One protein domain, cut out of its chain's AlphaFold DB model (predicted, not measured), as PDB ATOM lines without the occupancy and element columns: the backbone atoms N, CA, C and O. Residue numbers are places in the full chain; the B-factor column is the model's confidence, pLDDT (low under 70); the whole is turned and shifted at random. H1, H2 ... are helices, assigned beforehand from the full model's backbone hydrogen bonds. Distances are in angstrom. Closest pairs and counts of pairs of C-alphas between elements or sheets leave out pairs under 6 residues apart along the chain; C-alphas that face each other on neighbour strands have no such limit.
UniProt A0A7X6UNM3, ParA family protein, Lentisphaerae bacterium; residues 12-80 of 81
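Overview. This is residues 12 to 80 of the 81 residues of the protein "ParA family protein" of Lentisphaerae bacterium (UniProt A0A7X6UNM3). Two helices stand well separated in a loose, elongated chain, H1 at one end of the long axis and H4 running away from the short helix H3, while a long loop, residues 41 to 59, reaches to the other end. An extended stretch, residues 24 to 36, leads from H1 to the short helix H2, and no helix touches another. The printed part has 69 residues with four named helices, in the order H1, H2, H3, H4, and no named strand; the class is all helix, though under half of the residues, 32, are in named elements. The whole is loose, with a radius of gyration of the C-alphas of 15.6 A and spans of 47 by 30 by 17 A.

Arrangement. H1, residues 12 to 23, is apart from H2, residues 37 to 40, from H3, residues 60 to 63, and from H4, residues 68 to 79. Residues 19 to 25, of which 19 to 23 belong to H1, stand free. H3 and H4 are close but not clearly touching; their closest C-alphas, those of Leu 63 and Val 69, are 7.4 A apart. H2 and H3 are also close but not clearly touching, with the C-alphas of Arg 38 and Leu 62 closest at 7.2 A. H2 and H4 are apart. In H1 and H4 every O i to N i+4 pair is within hydrogen-bond range; H2 and H3 are too short for such a pair, and in each the 1 O i to N i+3 pair is within range.

Along the chain. H1, 16.9 A long, begins at C-alpha 12 (167.397, 155.994, 179.898). H4, 16.4 A long, ends at C-alpha 79 (146.857, 165.365, 199.210). H2 and H3, four residues each, are 5.2 A and 5.1 A long.

Size, cuts and confidence. The two C-alphas farthest apart, those of Glu 23 and Glu 45, are 47.4 A apart. The links H1 to H2 and H2 to H3 are long, with 13 and 19 residues, and H3 to H4 is tight. The printed part has no cut. Mean pLDDT of the printed part is 86.0, with residues 42 to 47 under 70.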
ATOM      1  N   GLU A  12     167.575 157.447 179.734       78.31
ATOM      2  CA  GLU A  12     167.397 155.994 179.898       78.31
ATOM      3  C   GLU A  12     167.619 155.516 181.342       78.31
ATOM      4  O   GLU A  12     166.959 154.587 181.802       78.31
ATOM      5  N   LEU A  13     168.512 156.167 182.097       81.56
ATOM      6  CA  LEU A  13     168.722 155.833 183.507       81.56
ATOM      7  C   LEU A  13     167.495 156.150 184.366       81.56
ATOM      8  O   LEU A  13     167.188 155.388 185.281       81.56
ATOM      9  N   TYR A  14     166.802 157.257 184.098       81.19
ATOM     10  CA  TYR A  14     165.597 157.629 184.839       81.19
ATOM     11  C   TYR A  14     164.472 156.624 184.587       81.19
ATOM     12  O   TYR A  14     163.849 156.191 185.553       81.19
ATOM     13  N   ASP A  15     164.319 156.161 183.345       85.00
ATOM     14  CA  ASP A  15     163.324 155.147 182.977       85.00
ATOM     15  C   ASP A  15     163.560 153.824 183.729       85.00
ATOM     16  O   ASP A  15     162.628 153.228 184.269       85.00
ATOM     17  N   VAL A  16     164.822 153.388 183.842       88.94
ATOM     18  CA  VAL A  16     165.192 152.188 184.616       88.94
ATOM     19  C   VAL A  16     164.877 152.363 186.104       88.94
ATOM     20  O   VAL A  16     164.352 151.449 186.738       88.94
ATOM     21  N   TYR A  17     165.167 153.533 186.682       87.06
ATOM     22  CA  TYR A  17     164.811 153.800 188.078       87.06
ATOM     23  C   TYR A  17     163.298 153.773 188.292       87.06
ATOM     24  O   TYR A  17     162.849 153.198 189.279       87.06
ATOM     25  N   GLU A  18     162.517 154.369 187.393       88.06
ATOM     26  CA  GLU A  18     161.057 154.360 187.498       88.06
ATOM     27  C   GLU A  18     160.488 152.941 187.444       88.06
ATOM     28  O   GLU A  18     159.629 152.608 188.259       88.06
ATOM     29  N   GLN A  19     161.016 152.081 186.566       90.69
ATOM     30  CA  GLN A  19     160.625 150.669 186.507       90.69
ATOM     31  C   GLN A  19     160.887 149.952 187.834       90.69
ATOM     32  O   GLN A  19     159.973 149.350 188.392       90.69
ATOM     33  N   ILE A  20     162.096 150.081 188.389       93.00
ATOM     34  CA  ILE A  20     162.454 149.441 189.664       93.00
ATOM     35  C   ILE A  20     161.572 149.963 190.807       93.00
ATOM     36  O   ILE A  20     161.124 149.192 191.654       93.00
ATOM     37  N   ILE A  21     161.301 151.269 190.858       92.25
ATOM     38  CA  ILE A  21     160.468 151.844 191.921       92.25
ATOM     39  C   ILE A  21     159.015 151.355 191.800       92.25
ATOM     40  O   ILE A  21     158.393 151.034 192.816       92.25
ATOM     41  N   ALA A  22     158.500 151.219 190.575       92.38
ATOM     42  CA  ALA A  22     157.185 150.643 190.320       92.38
ATOM     43  C   ALA A  22     157.115 149.157 190.713       92.38
ATOM     44  O   ALA A  22     156.132 148.736 191.326       92.38
ATOM     45  N   GLU A  23     158.161 148.371 190.438       96.06
ATOM     46  CA  GLU A  23     158.274 146.971 190.879       96.06
ATOM     47  C   GLU A  23     158.261 146.838 192.411       96.06
ATOM     48  O   GLU A  23     157.739 145.858 192.945       96.06
ATOM     49  N   LEU A  24     158.767 147.844 193.133       96.25
ATOM     50  CA  LEU A  24     158.695 147.926 194.596       96.25
ATOM     51  C   LEU A  24     157.317 148.376 195.122       96.25
ATOM     52  O   LEU A  24     157.133 148.476 196.336       96.25
ATOM     53  N   GLY A  25     156.349 148.658 194.242       94.88
ATOM     54  CA  GLY A  25     155.013 149.136 194.611       94.88
ATOM     55  C   GLY A  25     154.994 150.575 195.134       94.88
ATOM     56  O   GLY A  25     154.044 150.976 195.806       94.88
ATOM     57  N   LEU A  26     156.045 151.348 194.859       93.50
ATOM     58  CA  LEU A  26     156.180 152.730 195.298       93.50
ATOM     59  C   LEU A  26     155.781 153.687 194.170       93.50
ATOM     60  O   LEU A  26     156.079 153.467 192.998       93.50
ATOM     61  N   SER A  27     155.129 154.789 194.531       90.00
ATOM     62  CA  SER A  27     154.817 155.875 193.601       90.00
ATOM     63  C   SER A  27     155.954 156.891 193.546       90.00
ATOM     64  O   SER A  27     156.466 157.306 194.588       90.00
ATOM     65  N   VAL A  28     156.286 157.358 192.344       89.94
ATOM     66  CA  VAL A  28     157.218 158.471 192.118       89.94
ATOM     67  C   VAL A  28     156.434 159.679 191.623       89.94
ATOM     68  O   VAL A  28     155.515 159.535 190.817       89.94
ATOM     69  N   LEU A  29     156.797 160.863 192.111       92.31
ATOM     70  CA  LEU A  29     156.271 162.123 191.595       92.31
ATOM     71  C   LEU A  29     156.821 162.370 190.186       92.31
ATOM     72  O   LEU A  29     158.020 162.227 189.945       92.31
ATOM     73  N   LYS A  30     155.953 162.780 189.267       90.38
ATOM     74  CA  LYS A  30     156.301 163.097 187.879       90.38
ATOM     75  C   LYS A  30     157.152 164.356 187.783       90.38
ATOM     76  O   LYS A  30     157.975 164.486 186.878       90.38
ATOM     77  N   THR A  31     156.965 165.294 188.705       92.62
ATOM     78  CA  THR A  31     157.745 166.526 188.735       92.62
ATOM     79  C   THR A  31     159.088 166.280 189.397       92.62
ATOM     80  O   THR A  31     159.156 166.003 190.592       92.62
ATOM     81  N   PHE A  32     160.176 166.436 188.647       89.56
ATOM     82  CA  PHE A  32     161.533 166.331 189.181       89.56
ATOM     83  C   PHE A  32     162.082 167.684 189.646       89.56
ATOM     84  O   PHE A  32     161.730 168.731 189.098       89.56
ATOM     85  N   ILE A  33     163.038 167.670 190.579       90.19
ATOM     86  CA  ILE A  33     163.793 168.875 190.960       90.19
ATOM     87  C   ILE A  33     165.116 168.936 190.189       90.19
ATOM     88  O   ILE A  33     165.934 168.027 190.337       90.19
ATOM     89  N   PRO A  34     165.391 169.998 189.409       90.12
ATOM     90  CA  PRO A  34     166.623 170.105 188.640       90.12
ATOM     91  C   PRO A  34     167.841 170.370 189.532       90.12
ATOM     92  O   PRO A  34     167.763 171.065 190.551       90.12
ATOM     93  N   ASN A  35     169.015 169.905 189.101       89.12
ATOM     94  CA  ASN A  35     170.287 170.269 189.715       89.12
ATOM     95  C   ASN A  35     170.627 171.735 189.416       89.12
ATOM     96  O   ASN A  35     171.294 172.067 188.436       89.12
ATOM     97  N   SER A  36     170.158 172.645 190.269       86.94
ATOM     98  CA  SER A  36     170.377 174.075 190.088       86.94
ATOM     99  C   SER A  36     171.105 174.707 191.269       86.94
ATOM    100  O   SER A  36     170.761 174.499 192.432       86.94
ATOM    101  N   LEU A  37     172.092 175.560 190.968       84.44
ATOM    102  CA  LEU A  37     172.823 176.350 191.968       84.44
ATOM    103  C   LEU A  37     171.899 177.212 192.841       84.44
ATOM    104  O   LEU A  37     172.264 177.529 193.969       84.44
ATOM    105  N   ARG A  38     170.697 177.560 192.360       83.56
ATOM    106  CA  ARG A  38     169.719 178.358 193.118       83.56
ATOM    107  C   ARG A  38     169.301 177.698 194.438       83.56
ATOM    108  O   ARG A  38     169.143 178.400 195.425       83.56
ATOM    109  N   PHE A  39     169.227 176.366 194.490       82.50
ATOM    110  CA  PHE A  39     168.900 175.618 195.712       82.50
ATOM    111  C   PHE A  39     170.057 175.568 196.728       82.50
ATOM    112  O   PHE A  39     169.848 175.208 197.887       82.50
ATOM    113  N   ARG A  40     171.279 175.915 196.304       79.12
ATOM    114  CA  ARG A  40     172.501 175.879 197.128       79.12
ATOM    115  C   ARG A  40     172.896 177.240 197.701       79.12
ATOM    116  O   ARG A  40     173.810 177.305 198.511       79.12
ATOM    117  N   ARG A  41     172.259 178.327 197.261       72.81
ATOM    118  CA  ARG A  41     172.551 179.677 197.755       72.81
ATOM    119  C   ARG A  41     171.733 179.952 199.012       72.81
ATOM    120  O   ARG A  41     170.508 180.016 198.941       72.81
ATOM    121  N   GLU A  42     172.426 180.123 200.129       68.06
ATOM    122  CA  GLU A  42     171.866 180.661 201.372       68.06
ATOM    123  C   GLU A  42     172.105 182.176 201.449       68.06
ATOM    124  O   GLU A  42     172.634 182.762 200.498       68.06
ATOM    125  N   LEU A  43     171.659 182.819 202.536       63.03
ATOM    126  CA  LEU A  43     171.813 184.257 202.762       63.03
ATOM    127  C   LEU A  43     173.301 184.638 202.660       63.03
ATOM    128  O   LEU A  43     174.084 184.419 203.577       63.03
ATOM    129  N   LEU A  44     173.705 185.172 201.512       64.00
ATOM    130  CA  LEU A  44     175.012 185.796 201.339       64.00
ATOM    131  C   LEU A  44     174.891 187.246 201.814       64.00
ATOM    132  O   LEU A  44     173.831 187.845 201.662       64.00
ATOM    133  N   GLU A  45     175.977 187.845 202.305       62.69
ATOM    134  CA  GLU A  45     176.012 189.271 202.691       62.69
ATOM    135  C   GLU A  45     175.594 190.222 201.547       62.69
ATOM    136  O   GLU A  45     175.249 191.378 201.767       62.69
ATOM    137  N   SER A  46     175.577 189.733 200.302       63.34
ATOM    138  CA  SER A  46     175.030 190.449 199.152       63.34
ATOM    139  C   SER A  46     173.493 190.458 199.137       63.34
ATOM    140  O   SER A  46     172.885 189.401 199.282       63.34
ATOM    141  N   HIS A  47     172.877 191.590 198.772       65.88
ATOM    142  CA  HIS A  47     171.432 191.768 198.505       65.88
ATOM    143  C   HIS A  47     170.877 190.968 197.297       65.88
ATOM    144  O   HIS A  47     170.019 191.444 196.555       65.88
ATOM    145  N   LYS A  48     171.391 189.768 197.025       71.69
ATOM    146  CA  LYS A  48     170.914 188.914 195.935       71.69
ATOM    147  C   LYS A  48     169.585 188.267 196.318       71.69
ATOM    148  O   LYS A  48     169.361 187.923 197.474       71.69
ATOM    149  N   ALA A  49     168.739 188.062 195.311       74.88
ATOM    150  CA  ALA A  49     167.476 187.356 195.460       74.88
ATOM    151  C   ALA A  49     167.677 185.973 196.109       74.88
ATOM    152  O   ALA A  49     168.575 185.213 195.726       74.88
ATOM    153  N   LEU A  50     166.832 185.669 197.094       78.00
ATOM    154  CA  LEU A  50     166.875 184.438 197.879       78.00
ATOM    155  C   LEU A  50     165.917 183.407 197.287       78.00
ATOM    156  O   LEU A  50     164.789 183.733 196.914       78.00
ATOM    157  N   PHE A  51     166.370 182.154 197.220       82.69
ATOM    158  CA  PHE A  51     165.530 181.050 196.758       82.69
ATOM    159  C   PHE A  51     164.947 180.232 197.911       82.69
ATOM    160  O   PHE A  51     163.766 179.909 197.910       82.69
ATOM    161  N   ARG A  52     165.773 179.912 198.913       81.25
ATOM    162  CA  ARG A  52     165.373 179.163 200.110       81.25
ATOM    163  C   ARG A  52     165.306 180.122 201.291       81.25
ATOM    164  O   ARG A  52     166.337 180.467 201.857       81.25
ATOM    165  N   SER A  53     164.105 180.571 201.635       75.75
ATOM    166  CA  SER A  53     163.863 181.439 202.787       75.75
ATOM    167  C   SER A  53     162.560 181.045 203.465       75.75
ATOM    168  O   SER A  53     161.564 180.785 202.797       75.75
ATOM    169  N   THR A  54     162.570 181.003 204.795       80.81
ATOM    170  CA  THR A  54     161.356 180.880 205.616       80.81
ATOM    171  C   THR A  54     160.770 182.245 205.982       80.81
ATOM    172  O   THR A  54     159.647 182.310 206.469       80.81
ATOM    173  N   LEU A  55     161.521 183.330 205.756       82.50
ATOM    174  CA  LEU A  55     161.146 184.696 206.141       82.50
ATOM    175  C   LEU A  55     160.629 185.531 204.968       82.50
ATOM    176  O   LEU A  55     159.868 186.472 205.170       82.50
ATOM    177  N   PHE A  56     161.053 185.210 203.747       81.88
ATOM    178  CA  PHE A  56     160.730 185.980 202.550       81.88
ATOM    179  C   PHE A  56     160.184 185.065 201.456       81.88
ATOM    180  O   PHE A  56     160.678 183.944 201.311       81.88
ATOM    181  N   PRO A  57     159.208 185.535 200.659       83.12
ATOM    182  CA  PRO A  57     158.778 184.806 199.478       83.12
ATOM    183  C   PRO A  57     159.934 184.677 198.483       83.12
ATOM    184  O   PRO A  57     160.801 185.548 198.386       83.12
ATOM    185  N   VAL A  58     159.924 183.589 197.719       84.94
ATOM    186  CA  VAL A  58     160.894 183.364 196.647       84.94
ATOM    187  C   VAL A  58     160.721 184.389 195.526       84.94
ATOM    188  O   VAL A  58     159.606 184.731 195.125       84.94
ATOM    189  N   ASP A  59     161.838 184.867 194.983       86.44
ATOM    190  CA  ASP A  59     161.826 185.742 193.813       86.44
ATOM    191  C   ASP A  59     161.263 184.999 192.583       86.44
ATOM    192  O   ASP A  59     161.715 183.905 192.228       86.44
ATOM    193  N   LYS A  60     160.288 185.610 191.896       86.44
ATOM    194  CA  LYS A  60     159.616 185.028 190.720       86.44
ATOM    195  C   LYS A  60     160.588 184.661 189.596       86.44
ATOM    196  O   LYS A  60     160.357 183.693 188.875       86.44
ATOM    197  N   THR A  61     161.683 185.401 189.446       87.00
ATOM    198  CA  THR A  61     162.716 185.104 188.445       87.00
ATOM    199  C   THR A  61     163.457 183.809 188.765       87.00
ATOM    200  O   THR A  61     163.837 183.072 187.854       87.00
ATOM    201  N   LEU A  62     163.605 183.484 190.052       86.62
ATOM    202  CA  LEU A  62     164.251 182.261 190.506       86.62
ATOM    203  C   LEU A  62     163.309 181.051 190.485       86.62
ATOM    204  O   LEU A  62     163.801 179.924 190.435       86.62
ATOM    205  N   LEU A  63     161.988 181.247 190.477       88.94
ATOM    206  CA  LEU A  63     161.021 180.154 190.300       88.94
ATOM    207  C   LEU A  63     161.094 179.527 188.905       88.94
ATOM    208  O   LEU A  63     160.964 178.309 188.766       88.94
ATOM    209  N   LYS A  64     161.352 180.334 187.872       88.06
ATOM    210  CA  LYS A  64     161.360 179.866 186.482       88.06
ATOM    211  C   LYS A  64     162.412 178.770 186.265       88.06
ATOM    212  O   LYS A  64     163.610 179.005 186.447       88.06
ATOM    213  N   GLY A  65     161.968 177.579 185.859       87.38
ATOM    214  CA  GLY A  65     162.838 176.417 185.637       87.38
ATOM    215  C   GLY A  65     163.402 175.795 186.921       87.38
ATOM    216  O   GLY A  65     164.466 175.183 186.881       87.38
ATOM    217  N   SER A  66     162.751 176.017 188.069       90.00
ATOM    218  CA  SER A  66     163.034 175.304 189.325       90.00
ATOM    219  C   SER A  66     162.135 174.085 189.548       90.00
ATOM    220  O   SER A  66     162.413 173.306 190.454       90.00
ATOM    221  N   ASN A  67     161.073 173.952 188.747       92.75
ATOM    222  CA  ASN A  67     160.000 172.963 188.867       92.75
ATOM    223  C   ASN A  67     159.251 172.991 190.213       92.75
ATOM    224  O   ASN A  67     158.530 172.059 190.553       92.75
ATOM    225  N   LEU A  68     159.448 174.039 191.024       91.00
ATOM    226  CA  LEU A  68     158.877 174.099 192.365       91.00
ATOM    227  C   LEU A  68     157.368 174.358 192.338       91.00
ATOM    228  O   LEU A  68     156.664 173.866 193.210       91.00
ATOM    229  N   VAL A  69     156.879 175.119 191.356       92.38
ATOM    230  CA  VAL A  69     155.443 175.399 191.214       92.38
ATOM    231  C   VAL A  69     154.717 174.115 190.835       92.38
ATOM    232  O   VAL A  69     153.798 173.701 191.529       92.38
ATOM    233  N   GLU A  70     155.222 173.438 189.811       95.00
ATOM    234  CA  GLU A  70     154.723 172.164 189.305       95.00
ATOM    235  C   GLU A  70     154.752 171.085 190.399       95.00
ATOM    236  O   GLU A  70     153.800 170.324 190.556       95.00
ATOM    237  N   LEU A  71     155.807 171.069 191.226       94.06
ATOM    238  CA  LEU A  71     155.928 170.122 192.331       94.06
ATOM    239  C   LEU A  71     154.867 170.380 193.403       94.06
ATOM    240  O   LEU A  71     154.267 169.442 193.922       94.06
ATOM    241  N   VAL A  72     154.652 171.648 193.761       93.75
ATOM    242  CA  VAL A  72     153.632 172.023 194.747       93.75
ATOM    243  C   VAL A  72     152.235 171.697 194.225       93.75
ATOM    244  O   VAL A  72     151.424 171.186 194.991       93.75
ATOM    245  N   GLU A  73     151.960 171.937 192.944       96.19
ATOM    246  CA  GLU A  73     150.688 171.577 192.306       96.19
ATOM    247  C   GLU A  73     150.452 170.061 192.319       96.19
ATOM    248  O   GLU A  73     149.379 169.613 192.718       96.19
ATOM    249  N   GLU A  74     151.461 169.263 191.963       96.69
ATOM    250  CA  GLU A  74     151.366 167.801 191.995       96.69
ATOM    251  C   GLU A  74     151.113 167.276 193.413       96.69
ATOM    252  O   GLU A  74     150.207 166.468 193.628       96.69
ATOM    253  N   VAL A  75     151.875 167.762 194.397       96.00
ATOM    254  CA  VAL A  75     151.702 167.361 195.797       96.00
ATOM    255  C   VAL A  75     150.322 167.758 196.309       96.00
ATOM    256  O   VAL A  75     149.660 166.926 196.926       96.00
ATOM    257  N   SER A  76     149.871 168.983 196.023       96.88
ATOM    258  CA  SER A  76     148.547 169.473 196.435       96.88
ATOM    259  C   SER A  76     147.430 168.622 195.830       96.88
ATOM    260  O   SER A  76     146.507 168.232 196.541       96.88
ATOM    261  N   GLY A  77     147.571 168.221 194.562       97.19
ATOM    262  CA  GLY A  77     146.646 167.296 193.904       97.19
ATOM    263  C   GLY A  77     146.608 165.902 194.539       97.19
ATOM    264  O   GLY A  77     145.539 165.306 194.629       97.19
ATOM    265  N   ILE A  78     147.741 165.385 195.027       96.44
ATOM    266  CA  ILE A  78     147.801 164.078 195.708       96.44
ATOM    267  C   ILE A  78     147.144 164.135 197.091       96.44
ATOM    268  O   ILE A  78     146.451 163.197 197.487       96.44
ATOM    269  N   ILE A  79     147.365 165.219 197.836       96.75
ATOM    270  CA  ILE A  79     146.857 165.365 199.210       96.75
ATOM    271  C   ILE A  79     145.493 166.060 199.292       96.75
ATOM    272  O   ILE A  79     144.958 166.192 200.389       96.75
ATOM    273  N   ASN A  80     144.907 166.430 198.149       93.94
ATOM    274  CA  ASN A  80     143.624 167.126 198.023       93.94
ATOM    275  C   ASN A  80     143.575 168.462 198.789       93.94
ATOM    276  O   ASN A  80     142.621 168.721 199.528       93.94
TER     277      ASN A  80